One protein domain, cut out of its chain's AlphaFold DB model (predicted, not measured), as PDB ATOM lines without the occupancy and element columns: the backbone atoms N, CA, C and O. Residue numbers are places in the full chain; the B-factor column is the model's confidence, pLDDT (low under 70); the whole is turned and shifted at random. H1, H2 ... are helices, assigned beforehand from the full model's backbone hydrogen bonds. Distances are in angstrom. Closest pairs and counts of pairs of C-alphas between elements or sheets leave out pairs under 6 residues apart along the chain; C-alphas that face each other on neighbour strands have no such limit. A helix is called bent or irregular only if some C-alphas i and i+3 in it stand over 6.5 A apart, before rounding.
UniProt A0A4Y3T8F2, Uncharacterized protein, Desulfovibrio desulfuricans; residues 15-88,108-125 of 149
ATOM      1  N   PHE A  15     160.008   6.118  64.204       92.88
ATOM      2  CA  PHE A  15     158.953   6.683  65.057       92.88
ATOM      3  C   PHE A  15     157.876   7.446  64.275       92.88
ATOM      4  O   PHE A  15     156.982   8.038  64.880       92.88
ATOM      5  N   TRP A  16     157.986   7.519  62.947       92.81
ATOM      6  CA  TRP A  16     157.033   8.241  62.115       92.81
ATOM      7  C   TRP A  16     155.812   7.368  61.830       92.81
ATOM      8  O   TRP A  16     155.944   6.296  61.250       92.81
ATOM      9  N   LEU A  17     154.626   7.857  62.192       91.12
ATOM     10  CA  LEU A  17     153.339   7.237  61.874       91.12
ATOM     11  C   LEU A  17     152.449   8.270  61.177       91.12
ATOM     12  O   LEU A  17     151.887   9.145  61.828       91.12
ATOM     13  N   THR A  18     152.351   8.221  59.847       89.06
ATOM     14  CA  THR A  18     151.406   9.044  59.058       89.06
ATOM     15  C   THR A  18     151.460  10.546  59.403       89.06
ATOM     16  O   THR A  18     150.451  11.219  59.596       89.06
ATOM     17  N   GLY A  19     152.672  11.102  59.524       90.81
ATOM     18  CA  GLY A  19     152.888  12.519  59.859       90.81
ATOM     19  C   GLY A  19     152.881  12.841  61.360       90.81
ATOM     20  O   GLY A  19     152.926  14.015  61.740       90.81
ATOM     21  N   ARG A  20     152.839  11.823  62.219       94.38
ATOM     22  CA  ARG A  20     152.839  11.927  63.682       94.38
ATOM     23  C   ARG A  20     154.060  11.226  64.270       94.38
ATOM     24  O   ARG A  20     154.683  10.400  63.602       94.38
ATOM     25  N   CYS A  21     154.456  11.619  65.476       93.88
ATOM     26  CA  CYS A  21     155.611  11.062  66.172       93.88
ATOM     27  C   CYS A  21     155.146  10.128  67.291       93.88
ATOM     28  O   CYS A  21     154.545  10.584  68.258       93.88
ATOM     29  N   ALA A  22     155.465   8.842  67.174       93.81
ATOM     30  CA  ALA A  22     155.135   7.817  68.162       93.81
ATOM     31  C   ALA A  22     156.283   7.527  69.140       93.81
ATOM     32  O   ALA A  22     156.246   6.534  69.852       93.81
ATOM     33  N   TYR A  23     157.337   8.354  69.155       94.56
ATOM     34  CA  TYR A  23     158.533   8.077  69.955       94.56
ATOM     35  C   TYR A  23     158.216   7.876  71.441       94.56
ATOM     36  O   TYR A  23     158.663   6.893  72.024       94.56
ATOM     37  N   ASP A  24     157.455   8.798  72.033       93.81
ATOM     38  CA  ASP A  24     157.147   8.758  73.462       93.81
ATOM     39  C   ASP A  24     156.228   7.565  73.797       93.81
ATOM     40  O   ASP A  24     156.457   6.899  74.802       93.81
ATOM     41  N   GLU A  25     155.280   7.225  72.911       94.44
ATOM     42  CA  GLU A  25     154.412   6.044  73.059       94.44
ATOM     43  C   GLU A  25     155.206   4.737  72.952       94.44
ATOM     44  O   GLU A  25     155.062   3.843  73.774       94.44
ATOM     45  N   MET A  26     156.118   4.627  71.982       92.31
ATOM     46  CA  MET A  26     156.976   3.444  71.841       92.31
ATOM     47  C   MET A  26     157.952   3.281  73.010       92.31
ATOM     48  O   MET A  26     158.422   2.173  73.264       92.31
ATOM     49  N   LEU A  27     158.314   4.381  73.676       93.88
ATOM     50  CA  LEU A  27     159.183   4.353  74.846       93.88
ATOM     51  C   LEU A  27     158.408   3.969  76.110       93.88
ATOM     52  O   LEU A  27     158.933   3.210  76.920       93.88
ATOM     53  N   ASN A  28     157.189   4.490  76.276       92.69
ATOM     54  CA  ASN A  28     156.336   4.241  77.437       92.69
ATOM     55  C   ASN A  28     154.876   4.041  76.993       92.69
ATOM     56  O   ASN A  28     154.087   4.992  77.060       92.69
ATOM     57  N   PRO A  29     154.508   2.823  76.562       93.62
ATOM     58  CA  PRO A  29     153.153   2.546  76.115       93.62
ATOM     59  C   PRO A  29     152.119   2.861  77.196       93.62
ATOM     60  O   PRO A  29     152.298   2.498  78.361       93.62
ATOM     61  N   GLY A  30     151.047   3.556  76.820       91.19
ATOM     62  CA  GLY A  30     149.956   3.913  77.728       91.19
ATOM     63  C   GLY A  30     150.281   4.991  78.770       91.19
ATOM     64  O   GLY A  30     149.444   5.256  79.631       91.19
ATOM     65  N   LEU A  31     151.452   5.645  78.712       93.81
ATOM     66  CA  LEU A  31     151.797   6.746  79.626       93.81
ATOM     67  C   LEU A  31     150.876   7.963  79.449       93.81
ATOM     68  O   LEU A  31     150.616   8.699  80.401       93.81
ATOM     69  N   HIS A  32     150.412   8.204  78.223       94.81
ATOM     70  CA  HIS A  32     149.640   9.387  77.872       94.81
ATOM     71  C   HIS A  32     148.182   9.032  77.576       94.81
ATOM     72  O   HIS A  32     147.810   8.771  76.434       94.81
ATOM     73  N   ASP A  33     147.318   9.137  78.588       93.12
ATOM     74  CA  ASP A  33     145.873   8.893  78.428       93.12
ATOM     75  C   ASP A  33     145.223   9.788  77.364       93.12
ATOM     76  O   ASP A  33     144.262   9.394  76.709       93.12
ATOM     77  N   ALA A  34     145.786  10.977  77.136       95.62
ATOM     78  CA  ALA A  34     145.336  11.910  76.109       95.62
ATOM     79  C   ALA A  34     145.488  11.382  74.669       95.62
ATOM     80  O   ALA A  34     144.952  11.999  73.752       95.62
ATOM     81  N   TRP A  35     146.233  10.293  74.448       95.94
ATOM     82  CA  TRP A  35     146.412   9.682  73.126       95.94
ATOM     83  C   TRP A  35     145.492   8.491  72.880       95.94
ATOM     84  O   TRP A  35     145.366   8.060  71.730       95.94
ATOM     85  N   ARG A  36     144.820   7.985  73.923       94.25
ATOM     86  CA  ARG A  36     143.900   6.850  73.816       94.25
ATOM     87  C   ARG A  36     142.792   7.139  72.813       94.25
ATOM     88  O   ARG A  36     142.285   8.260  72.726       94.25
ATOM     89  N   CYS A  37     142.402   6.120  72.056       93.50
ATOM     90  CA  CYS A  37     141.335   6.244  71.077       93.50
ATOM     91  C   CYS A  37     139.994   6.507  71.781       93.50
ATOM     92  O   CYS A  37     139.512   5.632  72.496       93.50
ATOM     93  N   PRO A  38     139.335   7.661  71.566       91.94
ATOM     94  CA  PRO A  38     138.085   7.966  72.261       91.94
ATOM     95  C   PRO A  38     136.976   6.950  71.975       91.94
ATOM     96  O   PRO A  38     136.146   6.681  72.837       91.94
ATOM     97  N   GLU A  39     136.972   6.383  70.768       92.06
ATOM     98  CA  GLU A  39     135.978   5.397  70.356       92.06
ATOM     99  C   GLU A  39     136.188   4.049  71.049       92.06
ATOM    100  O   GLU A  39     135.234   3.457  71.545       92.06
ATOM    101  N   GLU A  40     137.436   3.601  71.174       90.81
ATOM    102  CA  GLU A  40     137.754   2.406  71.951       90.81
ATOM    103  C   GLU A  40     137.421   2.622  73.431       90.81
ATOM    104  O   GLU A  40     136.719   1.811  74.027       90.81
ATOM    105  N   GLN A  41     137.837   3.750  74.017       92.38
ATOM    106  CA  GLN A  41     137.538   4.060  75.419       92.38
ATOM    107  C   GLN A  41     136.027   4.126  75.681       92.38
ATOM    108  O   GLN A  41     135.558   3.717  76.742       92.38
ATOM    109  N   ARG A  42     135.239   4.589  74.704       91.62
ATOM    110  CA  ARG A  42     133.776   4.550  74.760       91.62
ATOM    111  C   ARG A  42     133.257   3.112  74.824       91.62
ATOM    112  O   ARG A  42     132.406   2.822  75.661       91.62
ATOM    113  N   LEU A  43     133.722   2.235  73.934       89.25
ATOM    114  CA  LEU A  43     133.303   0.830  73.886       89.25
ATOM    115  C   LEU A  43     133.706   0.083  75.163       89.25
ATOM    116  O   LEU A  43     132.864  -0.587  75.762       89.25
ATOM    117  N   LEU A  44     134.946   0.275  75.618       90.50
ATOM    118  CA  LEU A  44     135.449  -0.274  76.878       90.50
ATOM    119  C   LEU A  44     134.620   0.217  78.065       90.50
ATOM    120  O   LEU A  44     134.139  -0.599  78.838       90.50
ATOM    121  N   GLY A  45     134.311   1.513  78.147       91.44
ATOM    122  CA  GLY A  45     133.467   2.040  79.221       91.44
ATOM    123  C   GLY A  45     132.052   1.441  79.245       91.44
ATOM    124  O   GLY A  45     131.467   1.256  80.314       91.44
ATOM    125  N   TYR A  46     131.481   1.092  78.085       90.50
ATOM    126  CA  TYR A  46     130.207   0.368  78.043       90.50
ATOM    127  C   TYR A  46     130.322  -1.073  78.529       90.50
ATOM    128  O   TYR A  46     129.378  -1.563  79.161       90.50
ATOM    129  N   TYR A  47     131.431  -1.734  78.204       90.19
ATOM    130  CA  TYR A  47     131.725  -3.088  78.645       90.19
ATOM    131  C   TYR A  47     131.987  -3.132  80.152       90.19
ATOM    132  O   TYR A  47     131.319  -3.889  80.850       90.19
ATOM    133  N   ASP A  48     132.832  -2.244  80.674       92.25
ATOM    134  CA  ASP A  48     133.130  -2.128  82.104       92.25
ATOM    135  C   ASP A  48     131.844  -1.913  82.910       92.25
ATOM    136  O   ASP A  48     131.516  -2.692  83.804       92.25
ATOM    137  N   GLY A  49     131.011  -0.945  82.510       91.44
ATOM    138  CA  GLY A  49     129.720  -0.714  83.163       91.44
ATOM    139  C   GLY A  49     128.696  -1.842  82.956       91.44
ATOM    140  O   GLY A  49     127.625  -1.851  83.572       91.44
ATOM    141  N   PHE A  50     128.930  -2.777  82.038       91.69
ATOM    142  CA  PHE A  50     128.155  -4.013  81.943       91.69
ATOM    143  C   PHE A  50     128.677  -5.071  82.915       91.69
ATOM    144  O   PHE A  50     127.857  -5.627  83.643       91.69
ATOM    145  N   ILE A  51     129.993  -5.277  82.986       90.56
ATOM    146  CA  ILE A  51     130.627  -6.219  83.916       90.56
ATOM    147  C   ILE A  51     130.319  -5.856  85.366       90.56
ATOM    148  O   ILE A  51     129.838  -6.708  86.104       90.56
ATOM    149  N   GLU A  52     130.411  -4.578  85.738       90.88
ATOM    150  CA  GLU A  52     130.027  -4.128  87.084       90.88
ATOM    151  C   GLU A  52     128.592  -4.539  87.454       90.88
ATOM    152  O   GLU A  52     128.299  -4.860  88.602       90.88
ATOM    153  N   ARG A  53     127.667  -4.552  86.485       90.25
ATOM    154  CA  ARG A  53     126.286  -4.991  86.735       90.25
ATOM    155  C   ARG A  53     126.166  -6.503  86.803       90.25
ATOM    156  O   ARG A  53     125.406  -6.990  87.630       90.25
ATOM    157  N   VAL A  54     126.868  -7.224  85.933       91.56
ATOM    158  CA  VAL A  54     126.928  -8.691  85.964       91.56
ATOM    159  C   VAL A  54     127.388  -9.166  87.339       91.56
ATOM    160  O   VAL A  54     126.713 -10.006  87.926       91.56
ATOM    161  N   ASP A  55     128.435  -8.544  87.879       88.12
ATOM    162  CA  ASP A  55     128.980  -8.859  89.199       88.12
ATOM    163  C   ASP A  55     127.972  -8.571  90.320       88.12
ATOM    164  O   ASP A  55     127.795  -9.375  91.231       88.12
ATOM    165  N   VAL A  56     127.251  -7.445  90.245       92.25
ATOM    166  CA  VAL A  56     126.207  -7.096  91.229       92.25
ATOM    167  C   VAL A  56     125.051  -8.101  91.232       92.25
ATOM    168  O   VAL A  56     124.451  -8.340  92.281       92.25
ATOM    169  N   PHE A  57     124.711  -8.663  90.072       89.75
ATOM    170  CA  PHE A  57     123.609  -9.614  89.922       89.75
ATOM    171  C   PHE A  57     124.046 -11.086  89.993       89.75
ATOM    172  O   PHE A  57     123.174 -11.946  89.893       89.75
ATOM    173  N   ASP A  58     125.343 -11.359  90.183       90.50
ATOM    174  CA  ASP A  58     125.944 -12.703  90.233       90.50
ATOM    175  C   ASP A  58     125.468 -13.595  89.070       90.50
ATOM    176  O   ASP A  58     125.049 -14.741  89.247       90.50
ATOM    177  N   LEU A  59     125.434 -13.018  87.861       88.25
ATOM    178  CA  LEU A  59     124.919 -13.720  86.687       88.25
ATOM    179  C   LEU A  59     125.913 -14.788  86.224       88.25
ATOM    180  O   LEU A  59     127.115 -14.518  86.141       88.25
ATOM    181  N   PRO A  60     125.428 -15.981  85.846       86.56
ATOM    182  CA  PRO A  60     126.315 -17.054  85.450       86.56
ATOM    183  C   PRO A  60     126.938 -16.767  84.063       86.56
ATOM    184  O   PRO A  60     126.268 -16.200  83.189       86.56
ATOM    185  N   PRO A  61     128.216 -17.133  83.826       78.81
ATOM    186  CA  PRO A  61     128.972 -16.728  82.632       78.81
ATOM    187  C   PRO A  61     128.316 -17.080  81.289       78.81
ATOM    188  O   PRO A  61     128.446 -16.335  80.315       78.81
ATOM    189  N   GLU A  62     127.584 -18.191  81.226       83.88
ATOM    190  CA  GLU A  62     126.859 -18.642  80.037       83.88
ATOM    191  C   GLU A  62     125.729 -17.688  79.617       83.88
ATOM    192  O   GLU A  62     125.411 -17.583  78.432       83.88
ATOM    193  N   GLU A  63     125.152 -16.942  80.561       86.25
ATOM    194  CA  GLU A  63     124.100 -15.961  80.288       86.25
ATOM    195  C   GLU A  63     124.676 -14.582  79.935       86.25
ATOM    196  O   GLU A  63     124.078 -13.829  79.155       86.25
ATOM    197  N   VAL A  64     125.862 -14.263  80.462       88.06
ATOM    198  CA  VAL A  64     126.544 -12.970  80.293       88.06
ATOM    199  C   VAL A  64     126.813 -12.667  78.820       88.06
ATOM    200  O   VAL A  64     126.488 -11.575  78.350       88.06
ATOM    201  N   ALA A  65     127.331 -13.638  78.063       84.00
ATOM    202  CA  ALA A  65     127.644 -13.450  76.645       84.00
ATOM    203  C   ALA A  65     126.392 -13.117  75.811       84.00
ATOM    204  O   ALA A  65     126.388 -12.165  75.026       84.00
ATOM    205  N   GLY A  66     125.293 -13.849  76.026       86.19
ATOM    206  CA  GLY A  66     124.029 -13.605  75.326       86.19
ATOM    207  C   GLY A  66     123.377 -12.274  75.715       86.19
ATOM    208  O   GLY A  66     122.767 -11.601  74.881       86.19
ATOM    209  N   LEU A  67     123.517 -11.859  76.977       87.56
ATOM    210  CA  LEU A  67     123.065 -10.546  77.439       87.56
ATOM    211  C   LEU A  67     123.877  -9.411  76.819       87.56
ATOM    212  O   LEU A  67     123.286  -8.406  76.412       87.56
ATOM    213  N   TRP A  68     125.195  -9.576  76.708       88.19
ATOM    214  CA  TRP A  68     126.059  -8.598  76.061       88.19
ATOM    215  C   TRP A  68     125.727  -8.445  74.574       88.19
ATOM    216  O   TRP A  68     125.502  -7.324  74.126       88.19
ATOM    217  N   ALA A  69     125.578  -9.550  73.833       85.25
ATOM    218  CA  ALA A  69     125.230  -9.522  72.408       85.25
ATOM    219  C   ALA A  69     123.926  -8.748  72.137       85.25
ATOM    220  O   ALA A  69     123.908  -7.809  71.343       85.25
ATOM    221  N   ARG A  70     122.856  -9.045  72.887       87.25
ATOM    222  CA  ARG A  70     121.579  -8.309  72.785       87.25
ATOM    223  C   ARG A  70     121.708  -6.833  73.152       87.25
ATOM    224  O   ARG A  70     120.978  -5.987  72.642       87.25
ATOM    225  N   ARG A  71     122.602  -6.501  74.084       85.81
ATOM    226  CA  ARG A  71     122.860  -5.109  74.462       85.81
ATOM    227  C   ARG A  71     123.597  -4.366  73.349       85.81
ATOM    228  O   ARG A  71     123.279  -3.200  73.112       85.81
ATOM    229  N   MET A  72     124.525  -5.040  72.671       83.50
ATOM    230  CA  MET A  72     125.304  -4.481  71.569       83.50
ATOM    231  C   MET A  72     124.437  -4.032  70.392       83.50
ATOM    232  O   MET A  72     124.702  -2.972  69.834       83.50
ATOM    233  N   GLU A  73     123.339  -4.734  70.101       85.19
ATOM    234  CA  GLU A  73     122.357  -4.343  69.069       85.19
ATOM    235  C   GLU A  73     121.770  -2.935  69.270       85.19
ATOM    236  O   GLU A  73     121.251  -2.325  68.335       85.19
ATOM    237  N   ARG A  74     121.830  -2.401  70.496       86.38
ATOM    238  CA  ARG A  74     121.310  -1.072  70.830       86.38
ATOM    239  C   ARG A  74     122.381   0.018  70.835       86.38
ATOM    240  O   ARG A  74     122.034   1.192  70.999       86.38
ATOM    241  N   PHE A  75     123.659  -0.327  70.702       84.38
ATOM    242  CA  PHE A  75     124.707   0.684  70.653       84.38
ATOM    243  C   PHE A  75     124.786   1.339  69.276       84.38
ATOM    244  O   PHE A  75     124.531   0.694  68.260       84.38
ATOM    245  N   PRO A  76     125.167   2.627  69.225       87.31
ATOM    246  CA  PRO A  76     125.619   3.223  67.980       87.31
ATOM    247  C   PRO A  76     126.734   2.359  67.376       87.31
ATOM    248  O   PRO A  76     127.588   1.885  68.141       87.31
ATOM    249  N   PRO A  77     126.739   2.176  66.042       85.00
ATOM    250  CA  PRO A  77     127.780   1.402  65.388       85.00
ATOM    251  C   PRO A  77     129.155   2.009  65.675       85.00
ATOM    252  O   PRO A  77     129.269   3.189  66.036       85.00
ATOM    253  N   VAL A  78     130.195   1.190  65.542       85.19
ATOM    254  CA  VAL A  78     131.580   1.629  65.730       85.19
ATOM    255  C   VAL A  78     131.851   2.845  64.842       85.19
ATOM    256  O   VAL A  78     131.404   2.919  63.700       85.19
ATOM    257  N   GLY A  79     132.489   3.860  65.416       87.94
ATOM    258  CA  GLY A  79     132.826   5.097  64.720       87.94
ATOM    259  C   GLY A  79     131.708   6.134  64.640       87.94
ATOM    260  O   GLY A  79     132.001   7.306  64.412       87.94
ATOM    261  N   ALA A  80     130.447   5.773  64.910       87.38
ATOM    262  CA  ALA A  80     129.299   6.675  64.753       87.38
ATOM    263  C   ALA A  80     129.382   7.961  65.592       87.38
ATOM    264  O   ALA A  80     128.729   8.954  65.275       87.38
ATOM    265  N   LEU A  81     130.155   7.938  66.681       88.69
ATOM    266  CA  LEU A  81     130.322   9.065  67.600       88.69
ATOM    267  C   LEU A  81     131.703   9.730  67.500       88.69
ATOM    268  O   LEU A  81     131.983  10.673  68.241       88.69
ATOM    269  N   CYS A  82     132.555   9.287  66.575       91.00
ATOM    270  CA  CYS A  82     133.890   9.834  66.376       91.00
ATOM    271  C   CYS A  82     133.955  10.633  65.068       91.00
ATOM    272  O   CYS A  82     133.903  10.084  63.973       91.00
ATOM    273  N   GLY A  83     134.139  11.953  65.169       91.19
ATOM    274  CA  GLY A  83     134.188  12.842  63.999       91.19
ATOM    275  C   GLY A  83     135.404  12.663  63.078       91.19
ATOM    276  O   GLY A  83     135.439  13.259  62.010       91.19
ATOM    277  N   ASN A  84     136.392  11.864  63.489       92.31
ATOM    278  CA  ASN A  84     137.596  11.556  62.709       92.31
ATOM    279  C   ASN A  84     137.685  10.072  62.332       92.31
ATOM    280  O   ASN A  84     138.765   9.588  61.990       92.31
ATOM    281  N   TYR A  85     136.590   9.332  62.498       92.06
ATOM    282  CA  TYR A  85     136.563   7.920  62.177       92.06
ATOM    283  C   TYR A  85     136.594   7.719  60.663       92.06
ATOM    284  O   TYR A  85     135.883   8.383  59.911       92.06
ATOM    285  N   GLU A  86     137.449   6.800  60.235       91.06
ATOM    286  CA  GLU A  86     137.658   6.447  58.841       91.06
ATOM    287  C   GLU A  86     137.911   4.942  58.819       91.06
ATOM    288  O   GLU A  86     138.959   4.495  59.284       91.06
ATOM    289  N   ALA A  87     136.914   4.179  58.371       86.94
ATOM    290  CA  ALA A  87     136.994   2.726  58.313       86.94
ATOM    291  C   ALA A  87     138.132   2.287  57.380       86.94
ATOM    292  O   ALA A  87     138.384   2.904  56.339       86.94
ATOM    293  N   GLN A  88     138.834   1.231  57.768       79.88
ATOM    294  CA  GLN A  88     139.772   0.522  56.919       79.88
ATOM    295  C   GLN A  88     138.941  -0.182  55.850       79.88
ATOM    296  O   GLN A  88     138.115  -1.021  56.177       79.88
ATOM    297  N   MET A 108     141.681 -10.683  70.735       40.06
ATOM    298  CA  MET A 108     140.480  -9.828  70.621       40.06
ATOM    299  C   MET A 108     140.736  -8.302  70.509       40.06
ATOM    300  O   MET A 108     139.805  -7.540  70.271       40.06
ATOM    301  N   HIS A 109     141.978  -7.843  70.681       39.44
ATOM    302  CA  HIS A 109     142.374  -6.436  70.644       39.44
ATOM    303  C   HIS A 109     142.308  -5.791  69.248       39.44
ATOM    304  O   HIS A 109     142.000  -4.606  69.168       39.44
ATOM    305  N   ASP A 110     142.518  -6.541  68.161       43.09
ATOM    306  CA  ASP A 110     142.568  -5.969  66.800       43.09
ATOM    307  C   ASP A 110     141.190  -5.804  66.126       43.09
ATOM    308  O   ASP A 110     141.103  -5.324  64.999       43.09
ATOM    309  N   VAL A 111     140.090  -6.160  66.804       55.34
ATOM    310  CA  VAL A 111     138.739  -6.215  66.197       55.34
ATOM    311  C   VAL A 111     137.768  -5.184  66.795       55.34
ATOM    312  O   VAL A 111     136.618  -5.087  66.377       55.34
ATOM    313  N   LEU A 112     138.189  -4.390  67.786       64.00
ATOM    314  CA  LEU A 112     137.278  -3.450  68.459       64.00
ATOM    315  C   LEU A 112     136.961  -2.212  67.613       64.00
ATOM    316  O   LEU A 112     135.844  -1.695  67.679       64.00
ATOM    317  N   VAL A 113     137.942  -1.717  66.855       79.25
ATOM    318  CA  VAL A 113     137.810  -0.508  66.038       79.25
ATOM    319  C   VAL A 113     138.586  -0.679  64.734       79.25
ATOM    320  O   VAL A 113     139.806  -0.586  64.704       79.25
ATOM    321  N   ASP A 114     137.862  -0.825  63.637       86.38
ATOM    322  CA  ASP A 114     138.330  -0.913  62.247       86.38
ATOM    323  C   ASP A 114     138.738   0.452  61.650       86.38
ATOM    324  O   ASP A 114     138.662   0.678  60.448       86.38
ATOM    325  N   CYS A 115     139.161   1.409  62.474       90.56
ATOM    326  CA  CYS A 115     139.527   2.746  62.011       90.56
ATOM    327  C   CYS A 115     140.988   2.783  61.546       90.56
ATOM    328  O   CYS A 115     141.883   2.460  62.321       90.56
ATOM    329  N   ILE A 116     141.286   3.343  60.367       91.62
ATOM    330  CA  ILE A 116     142.670   3.465  59.855       91.62
ATOM    331  C   ILE A 116     143.591   4.330  60.733       91.62
ATOM    332  O   ILE A 116     144.805   4.398  60.527       91.62
ATOM    333  N   ARG A 117     143.008   5.101  61.657       92.31
ATOM    334  CA  ARG A 117     143.723   5.968  62.604       92.31
ATOM    335  C   ARG A 117     143.920   5.304  63.962       92.31
ATOM    336  O   ARG A 117     144.574   5.908  64.810       92.31
ATOM    337  N   PHE A 118     143.325   4.138  64.180       91.62
ATOM    338  CA  PHE A 118     143.495   3.347  65.383       91.62
ATOM    339  C   PHE A 118     144.779   2.526  65.286       91.62
ATOM    340  O   PHE A 118     145.123   2.012  64.222       91.62
ATOM    341  N   ARG A 119     145.516   2.442  66.390       89.56
ATOM    342  CA  ARG A 119     146.670   1.555  66.519       89.56
ATOM    343  C   ARG A 119     146.903   1.256  67.989       89.56
ATOM    344  O   ARG A 119     147.099   2.204  68.736       89.56
ATOM    345  N   ASP A 120     146.903  -0.011  68.386       86.56
ATOM    346  CA  ASP A 120     147.285  -0.445  69.741       86.56
ATOM    347  C   ASP A 120     146.615   0.378  70.874       86.56
ATOM    348  O   ASP A 120     147.267   0.787  71.833       86.56
ATOM    349  N   GLY A 121     145.324   0.708  70.741       89.31
ATOM    350  CA  GLY A 121     144.577   1.485  71.743       89.31
ATOM    351  C   GLY A 121     144.690   3.015  71.641       89.31
ATOM    352  O   GLY A 121     144.010   3.755  72.361       89.31
ATOM    353  N   ILE A 122     145.509   3.546  70.728       93.50
ATOM    354  CA  ILE A 122     145.692   4.992  70.535       93.50
ATOM    355  C   ILE A 122     145.073   5.505  69.232       93.50
ATOM    356  O   ILE A 122     144.925   4.790  68.240       93.50
ATOM    357  N   CYS A 123     144.726   6.792  69.219       94.56
ATOM    358  CA  CYS A 123     144.357   7.512  68.005       94.56
ATOM    359  C   CYS A 123     145.583   8.250  67.462       94.56
ATOM    360  O   CYS A 123     146.072   9.201  68.079       94.56
ATOM    361  N   LEU A 124     146.041   7.884  66.261       94.62
ATOM    362  CA  LEU A 124     147.205   8.505  65.620       94.62
ATOM    363  C   LEU A 124     147.072  10.029  65.514       94.62
ATOM    364  O   LEU A 124     148.067  10.742  65.591       94.62
ATOM    365  N   LEU A 125     145.854  10.559  65.365       95.31
ATOM    366  CA  LEU A 125     145.636  12.003  65.264       95.31
ATOM    367  C   LEU A 125     145.950  12.764  66.557       95.31
ATOM    368  O   LEU A 125     146.244  13.957  66.463       95.31
TER     369      LEU A 125
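AT A GLANCE: This is residues 15 to 88 and 108 to 125 of the 149 residues of an uncharacterized protein of Desulfovibrio desulfuricans (UniProt A0A4Y3T8F2). A long helix, H2, and a shorter one, H3, make a loose V at one end of an elongated model, closed by the tight turn between them and with arms that come near each other without clearly touching. The far end holds the short helix H1 with the loop of residues 15 to 22 before it, and between the two ends lie loops, above all residues 112 to 125, while residues 73 to 88 run back from the end of H3 toward the beginning of H2. The 92 printed residues have four named helices, H1, H2, H3 and H4 in that order, and no named strand; the class is all helix, though under half of the residues, 41 of 92, are in named elements. The whole is loose, with a radius of gyration of the C-alphas of 15.7 A, and spans 46 by 26 by 19 A along its three main axes.

HOW THE PARTS SIT: Before H1, residues 23 to 27, a short antiparallel pairing joins residues 16 to 17 with residues 20 to 21. H1 is apart from H2, residues 38 to 57, from H3, residues 61 to 72, and from H4, residues 108 to 111. H2 and H3 are close but not clearly touching, with the C-alphas of Val 54 and Val 64 the closest at 7.1 A. Their lines stand at a steep tilt of 42 degrees, and they run opposite ways, 12.4 A from centre to centre. H4 is apart from H2 and from H3. After it, residues 118 to 119 pair with residues 122 to 123, antiparallel. In H1 every O i to N i+4 pair is within hydrogen-bond range, in H2 15 of 16 and in H3 6 of 8; H4 is too short for such a pair, and its one O i to N i+3 pair is not within range.

IN THESE COORDINATES: H1 begins at Tyr 23, with its C-alpha at (158.533, 8.077, 69.955), and ends at Leu 27. H2 runs 28.8 A from Pro 38, C-alpha at (138.085, 7.966, 72.261), to Phe 57, C-alpha at (123.609, -9.614, 89.922). H3 runs 16.9 A from Pro 61 to Met 72, C-alpha at (125.304, -4.481, 71.569); it is neither bent nor irregular, but only just: C-alphas 62 and 65 are 6.3 A apart. H4, from Met 108 to Val 111, is 6.0 A long, and H1 is 6.2 A long.

THE WHOLE: The two C-alphas farthest apart are those of Gly 19 and Asp 58, at 47.8 A. Residues 89 to 107 are not printed, and C-alphas 88 and 108 are 17.2 A apart across this cut, which falls in the link from H3 to H4. Of the links that are printed whole, H2 to H3 is tight and H1 to H2 is short. The mean pLDDT of the printed part is 87.8, and residues 108 to 112 are under 70.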